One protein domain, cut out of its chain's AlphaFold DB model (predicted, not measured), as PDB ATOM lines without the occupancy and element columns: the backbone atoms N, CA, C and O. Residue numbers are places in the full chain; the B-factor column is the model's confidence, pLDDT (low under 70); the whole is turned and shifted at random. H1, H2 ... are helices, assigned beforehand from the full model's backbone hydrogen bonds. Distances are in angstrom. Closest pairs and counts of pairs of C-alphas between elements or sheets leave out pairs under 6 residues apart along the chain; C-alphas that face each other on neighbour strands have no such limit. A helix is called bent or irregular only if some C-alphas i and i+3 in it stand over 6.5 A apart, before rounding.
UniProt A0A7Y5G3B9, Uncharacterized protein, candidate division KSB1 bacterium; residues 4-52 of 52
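Overview. This is residues 4 to 52 of the 52 residues of an uncharacterized protein of candidate division KSB1 bacterium (UniProt A0A7Y5G3B9). One long helix, H2, makes the length of the model, with a shorter helix, H1, meeting its first end in an open V and a small helix, H3, turned about crosswise beyond its other end. The three helices make no shared core: residues 4 to 10 of H1 stick out on one arm of the V, and residues 24 to 52, which hold most of H2 and H3, stick out on the other. The printed part has 49 residues with three named helices in the order H1, H2, H3 and no named strand; its class is all helix. The whole is extended, with a radius of gyration of the C-alphas of 17.9 A, and the C-alphas span 50 by 22 by 9 A along their three main axes.

Arrangement. Begin with H2, residues 19 to 39, the longest helix. Before it comes H1, residues 4 to 16, which is close to H2 but not clearly touching it; look at the C-alphas of Met 14 and Trp 20, the closest of the two helices, 6.9 A apart. H1 and H2 run opposite ways at a steep tilt of 60 degrees. Beyond Thr 39 comes H3, residues 45 to 50, also close to H2 but not clearly touching it; the closest C-alphas here are those of Thr 39 and Ala 45, 7.8 A apart. The lines of H2 and H3 are about perpendicular, at 78 degrees. H1 and H3 are apart. In the backbone of H1 every O i to N i+4 pair is within hydrogen-bond range, while in H2 14 of 17 such pairs are, and in H3 1 of 2.

Along the chain. Find C-alpha 19 at (252.228, 253.751, 307.126); from there H2 runs 31.4 A to C-alpha 39 at (242.878, 282.317, 298.155). H2 is neither bent nor irregular, but only just: C-alphas 21 and 24 are 6.1 A apart. Go back to C-alpha 4 at (247.766, 250.802, 287.256), where H1 begins; its 13 residues measure 18.8 A from first to last C-alpha. H3, six residues from Ala 45 to Ser 50, measures 9.0 A and ends at C-alpha 50 at (249.004, 296.073, 305.414).

Size, cuts and confidence. The C-alphas farthest apart are those of Ser 5 and Leu 51, at 51.3 A. The printed part has no cut and ends at residue 52, the chain's last residue. The links from H1 to H2, two residues, and from H2 to H3, five residues, are both tight. The mean pLDDT of the printed part is 81.6; look at residues 40 to 52 for the low confidence, each under 70.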
ATOM      1  N   LEU A   4     248.673 250.843 286.114       82.81
ATOM      2  CA  LEU A   4     247.766 250.802 287.256       82.81
ATOM      3  C   LEU A   4     248.175 249.764 288.315       82.81
ATOM      4  O   LEU A   4     247.884 249.987 289.488       82.81
ATOM      5  N   SER A   5     248.874 248.675 287.955       87.38
ATOM      6  CA  SER A   5     249.321 247.696 288.965       87.38
ATOM      7  C   SER A   5     250.391 248.276 289.886       87.38
ATOM      8  O   SER A   5     250.382 247.980 291.072       87.38
ATOM      9  N   ILE A   6     251.223 249.196 289.386       87.94
ATOM     10  CA  ILE A   6     252.260 249.869 290.183       87.94
ATOM     11  C   ILE A   6     251.633 250.680 291.329       87.94
ATOM     12  O   ILE A   6     252.134 250.668 292.452       87.94
ATOM     13  N   LEU A   7     250.513 251.364 291.071       87.50
ATOM     14  CA  LEU A   7     249.789 252.117 292.102       87.50
ATOM     15  C   LEU A   7     249.160 251.185 293.147       87.50
ATOM     16  O   LEU A   7     249.177 251.500 294.337       87.50
ATOM     17  N   ALA A   8     248.636 250.034 292.716       87.38
ATOM     18  CA  ALA A   8     248.067 249.034 293.615       87.38
ATOM     19  C   ALA A   8     249.142 248.370 294.495       87.38
ATOM     20  O   ALA A   8     248.960 248.282 295.709       87.38
ATOM     21  N   GLU A   9     250.285 247.989 293.917       88.88
ATOM     22  CA  GLU A   9     251.439 247.436 294.643       88.88
ATOM     23  C   GLU A   9     251.999 248.439 295.660       88.88
ATOM     24  O   GLU A   9     252.309 248.085 296.800       88.88
ATOM     25  N   PHE A  10     252.071 249.721 295.292       86.75
ATOM     26  CA  PHE A  10     252.493 250.778 296.208       86.75
ATOM     27  C   PHE A  10     251.514 250.955 297.379       86.75
ATOM     28  O   PHE A  10     251.930 251.094 298.534       86.75
ATOM     29  N   TRP A  11     250.208 250.910 297.104       84.88
ATOM     30  CA  TRP A  11     249.177 250.971 298.139       84.88
ATOM     31  C   TRP A  11     249.256 249.780 299.099       84.88
ATOM     32  O   TRP A  11     249.204 249.949 300.323       84.88
ATOM     33  N   GLU A  12     249.448 248.580 298.558       86.81
ATOM     34  CA  GLU A  12     249.608 247.361 299.345       86.81
ATOM     35  C   GLU A  12     250.864 247.426 300.229       86.81
ATOM     36  O   GLU A  12     250.799 247.157 301.433       86.81
ATOM     37  N   PHE A  13     251.985 247.909 299.688       87.44
ATOM     38  CA  PHE A  13     253.220 248.128 300.442       87.44
ATOM     39  C   PHE A  13     253.031 249.095 301.623       87.44
ATOM     40  O   PHE A  13     253.491 248.823 302.741       87.44
ATOM     41  N   MET A  14     252.331 250.214 301.408       85.50
ATOM     42  CA  MET A  14     252.034 251.176 302.477       85.50
ATOM     43  C   MET A  14     251.150 250.570 303.573       85.50
ATOM     44  O   MET A  14     251.410 250.793 304.764       85.50
ATOM     45  N   ARG A  15     250.154 249.762 303.184       83.56
ATOM     46  CA  ARG A  15     249.261 249.032 304.095       83.56
ATOM     47  C   ARG A  15     250.015 248.010 304.947       83.56
ATOM     48  O   ARG A  15     249.822 247.993 306.165       83.56
ATOM     49  N   VAL A  16     250.897 247.213 304.340       88.25
ATOM     50  CA  VAL A  16     251.724 246.202 305.030       88.25
ATOM     51  C   VAL A  16     252.679 246.855 306.032       88.25
ATOM     52  O   VAL A  16     252.810 246.396 307.165       88.25
ATOM     53  N   ARG A  17     253.306 247.977 305.658       86.81
ATOM     54  CA  ARG A  17     254.226 248.737 306.525       86.81
ATOM     55  C   ARG A  17     253.520 249.561 307.617       86.81
ATOM     56  O   ARG A  17     254.196 250.295 308.333       86.81
ATOM     57  N   LYS A  18     252.188 249.480 307.737       80.81
ATOM     58  CA  LYS A  18     251.350 250.289 308.645       80.81
ATOM     59  C   LYS A  18     251.561 251.808 308.522       80.81
ATOM     60  O   LYS A  18     251.245 252.551 309.449       80.81
ATOM     61  N   LYS A  19     252.010 252.309 307.365       81.69
ATOM     62  CA  LYS A  19     252.228 253.751 307.126       81.69
ATOM     63  C   LYS A  19     250.927 254.533 306.876       81.69
ATOM     64  O   LYS A  19     250.954 255.614 306.301       81.69
ATOM     65  N   TRP A  20     249.790 254.023 307.348       80.88
ATOM     66  CA  TRP A  20     248.468 254.653 307.257       80.88
ATOM     67  C   TRP A  20     248.423 256.075 307.830       80.88
ATOM     68  O   TRP A  20     247.607 256.881 307.407       80.88
ATOM     69  N   TRP A  21     249.348 256.398 308.734       85.25
ATOM     70  CA  TRP A  21     249.528 257.718 309.334       85.25
ATOM     71  C   TRP A  21     249.953 258.797 308.326       85.25
ATOM     72  O   TRP A  21     249.764 259.981 308.585       85.25
ATOM     73  N   LEU A  22     250.483 258.418 307.160       85.38
ATOM     74  CA  LEU A  22     250.809 259.369 306.095       85.38
ATOM     75  C   LEU A  22     249.563 259.872 305.361       85.38
ATOM     76  O   LEU A  22     249.574 260.990 304.859       85.38
ATOM     77  N   ALA A  23     248.485 259.084 305.319       87.88
ATOM     78  CA  ALA A  23     247.247 259.479 304.655       87.88
ATOM     79  C   ALA A  23     246.644 260.780 305.228       87.88
ATOM     80  O   ALA A  23     246.379 261.685 304.436       87.88
ATOM     81  N   PRO A  24     246.482 260.949 306.559       90.00
ATOM     82  CA  PRO A  24     245.978 262.205 307.114       90.00
ATOM     83  C   PRO A  24     246.928 263.389 306.885       90.00
ATOM     84  O   PRO A  24     246.455 264.488 306.614       90.00
ATOM     85  N   ILE A  25     248.250 263.182 306.912       92.81
ATOM     86  CA  ILE A  25     249.226 264.247 306.610       92.81
ATOM     87  C   ILE A  25     249.073 264.709 305.155       92.81
ATOM     88  O   ILE A  25     248.940 265.902 304.893       92.81
ATOM     89  N   MET A  26     249.029 263.766 304.212       92.44
ATOM     90  CA  MET A  26     248.824 264.058 302.789       92.44
ATOM     91  C   MET A  26     247.491 264.770 302.540       92.44
ATOM     92  O   MET A  26     247.435 265.702 301.742       92.44
ATOM     93  N   PHE A  27     246.432 264.369 303.246       94.50
ATOM     94  CA  PHE A  27     245.124 265.012 303.157       94.50
ATOM     95  C   PHE A  27     245.171 266.476 303.610       94.50
ATOM     96  O   PHE A  27     244.678 267.346 302.897       94.50
ATOM     97  N   ILE A  28     245.806 266.764 304.752       96.25
ATOM     98  CA  ILE A  28     245.956 268.139 305.251       96.25
ATOM     99  C   ILE A  28     246.785 268.982 304.278       96.25
ATOM    100  O   ILE A  28     246.404 270.110 303.983       96.25
ATOM    101  N   LEU A  29     247.883 268.444 303.741       95.38
ATOM    102  CA  LEU A  29     248.718 269.164 302.773       95.38
ATOM    103  C   LEU A  29     247.957 269.497 301.485       95.38
ATOM    104  O   LEU A  29     248.080 270.608 300.972       95.38
ATOM    105  N   LEU A  30     247.142 268.568 300.983       95.69
ATOM    106  CA  LEU A  30     246.276 268.814 299.828       95.69
ATOM    107  C   LEU A  30     245.190 269.842 300.143       95.69
ATOM    108  O   LEU A  30     244.961 270.738 299.335       95.69
ATOM    109  N   ALA A  31     244.555 269.751 301.314       95.44
ATOM    110  CA  ALA A  31     243.549 270.714 301.749       95.44
ATOM    111  C   ALA A  31     244.142 272.125 301.878       95.44
ATOM    112  O   ALA A  31     243.559 273.077 301.373       95.44
ATOM    113  N   LEU A  32     245.326 272.258 302.482       93.12
ATOM    114  CA  LEU A  32     246.047 273.528 302.573       93.12
ATOM    115  C   LEU A  32     246.435 274.059 301.196       93.12
ATOM    116  O   LEU A  32     246.214 275.233 300.926       93.12
ATOM    117  N   SER A  33     246.956 273.205 300.313       90.62
ATOM    118  CA  SER A  33     247.297 273.606 298.941       90.62
ATOM    119  C   SER A  33     246.063 274.110 298.195       90.62
ATOM    120  O   SER A  33     246.121 275.143 297.538       90.62
ATOM    121  N   LEU A  34     244.927 273.426 298.344       91.12
ATOM    122  CA  LEU A  34     243.659 273.841 297.754       91.12
ATOM    123  C   LEU A  34     243.184 275.181 298.322       91.12
ATOM    124  O   LEU A  34     242.786 276.051 297.559       91.12
ATOM    125  N   ILE A  35     243.252 275.366 299.643       88.75
ATOM    126  CA  ILE A  35     242.907 276.638 300.289       88.75
ATOM    127  C   ILE A  35     243.789 277.757 299.744       88.75
ATOM    128  O   ILE A  35     243.254 278.780 299.334       88.75
ATOM    129  N   ILE A  36     245.107 277.544 299.682       84.81
ATOM    130  CA  ILE A  36     246.057 278.519 299.141       84.81
ATOM    131  C   ILE A  36     245.627 278.905 297.732       84.81
ATOM    132  O   ILE A  36     245.341 280.081 297.539       84.81
ATOM    133  N   VAL A  37     245.444 277.927 296.833       84.69
ATOM    134  CA  VAL A  37     245.028 278.136 295.433       84.69
ATOM    135  C   VAL A  37     243.712 278.910 295.310       84.69
ATOM    136  O   VAL A  37     243.571 279.823 294.498       84.69
ATOM    137  N   LEU A  38     242.735 278.598 296.161       83.94
ATOM    138  CA  LEU A  38     241.455 279.308 296.189       83.94
ATOM    139  C   LEU A  38     241.583 280.737 296.742       83.94
ATOM    140  O   LEU A  38     240.756 281.594 296.431       83.94
ATOM    141  N   THR A  39     242.611 281.005 297.548       78.00
ATOM    142  CA  THR A  39     242.878 282.317 298.155       78.00
ATOM    143  C   THR A  39     243.908 283.173 297.413       78.00
ATOM    144  O   THR A  39     244.044 284.342 297.766       78.00
ATOM    145  N   GLU A  40     244.586 282.672 296.372       68.62
ATOM    146  CA  GLU A  40     245.620 283.421 295.617       68.62
ATOM    147  C   GLU A  40     245.053 284.688 294.956       68.62
ATOM    148  O   GLU A  40     245.754 285.686 294.811       68.62
ATOM    149  N   GLY A  41     243.761 284.673 294.607       66.81
ATOM    150  CA  GLY A  41     243.004 285.828 294.106       66.81
ATOM    151  C   GLY A  41     242.168 286.551 295.167       66.81
ATOM    152  O   GLY A  41     241.334 287.389 294.824       66.81
ATOM    153  N   SER A  42     242.324 286.212 296.450       64.38
ATOM    154  CA  SER A  42     241.537 286.820 297.520       64.38
ATOM    155  C   SER A  42     241.935 288.281 297.691       64.38
ATOM    156  O   SER A  42     243.083 288.597 298.008       64.38
ATOM    157  N   ALA A  43     240.951 289.178 297.582       63.47
ATOM    158  CA  ALA A  43     241.093 290.597 297.903       63.47
ATOM    159  C   ALA A  43     241.597 290.849 299.340       63.47
ATOM    160  O   ALA A  43     241.916 291.983 299.670       63.47
ATOM    161  N   LEU A  44     241.680 289.811 300.185       63.25
ATOM    162  CA  LEU A  44     242.215 289.841 301.547       63.25
ATOM    163  C   LEU A  44     243.749 289.752 301.617       63.25
ATOM    164  O   LEU A  44     244.322 290.175 302.619       63.25
ATOM    165  N   ALA A  45     244.427 289.249 300.579       67.12
ATOM    166  CA  ALA A  45     245.889 289.117 300.573       67.12
ATOM    167  C   ALA A  45     246.635 290.451 300.833       67.12
ATOM    168  O   ALA A  45     247.554 290.452 301.654       67.12
ATOM    169  N   PRO A  46     246.232 291.605 300.258       64.56
ATOM    170  CA  PRO A  46     246.855 292.900 300.547       64.56
ATOM    171  C   PRO A  46     246.636 293.377 301.987       64.56
ATOM    172  O   PRO A  46     247.477 294.088 302.531       64.56
ATOM    173  N   PHE A  47     245.529 292.980 302.623       66.56
ATOM    174  CA  PHE A  47     245.207 293.415 303.983       66.56
ATOM    175  C   PHE A  47     246.079 292.724 305.027       66.56
ATOM    176  O   PHE A  47     246.470 293.363 306.002       66.56
ATOM    177  N   ILE A  48     246.446 291.461 304.783       66.75
ATOM    178  CA  ILE A  48     247.420 290.737 305.607       66.75
ATOM    179  C   ILE A  48     248.758 291.487 305.586       66.75
ATOM    180  O   ILE A  48     249.294 291.764 306.646       66.75
ATOM    181  N   TYR A  49     249.247 291.912 304.417       60.28
ATOM    182  CA  TYR A  49     250.496 292.683 304.327       60.28
ATOM    183  C   TYR A  49     250.388 294.128 304.825       60.28
ATOM    184  O   TYR A  49     251.404 294.721 305.149       60.28
ATOM    185  N   SER A  50     249.189 294.715 304.879       68.06
ATOM    186  CA  SER A  50     249.004 296.073 305.414       68.06
ATOM    187  C   SER A  50     248.906 296.136 306.943       68.06
ATOM    188  O   SER A  50     249.096 297.202 307.520       68.06
ATOM    189  N   LEU A  51     248.559 295.017 307.590       61.12
ATOM    190  CA  LEU A  51     248.404 294.908 309.045       61.12
ATOM    191  C   LEU A  51     249.710 294.528 309.767       61.12
ATOM    192  O   LEU A  51     249.724 294.532 310.999       61.12
ATOM    193  N   PHE A  52     250.774 294.214 309.021       56.78
ATOM    194  CA  PHE A  52     252.106 293.879 309.532       56.78
ATOM    195  C   PHE A  52     253.166 294.848 309.012       56.78
ATOM    196  O   PHE A  52     253.116 295.186 307.810       56.78
TER     197      PHE A  52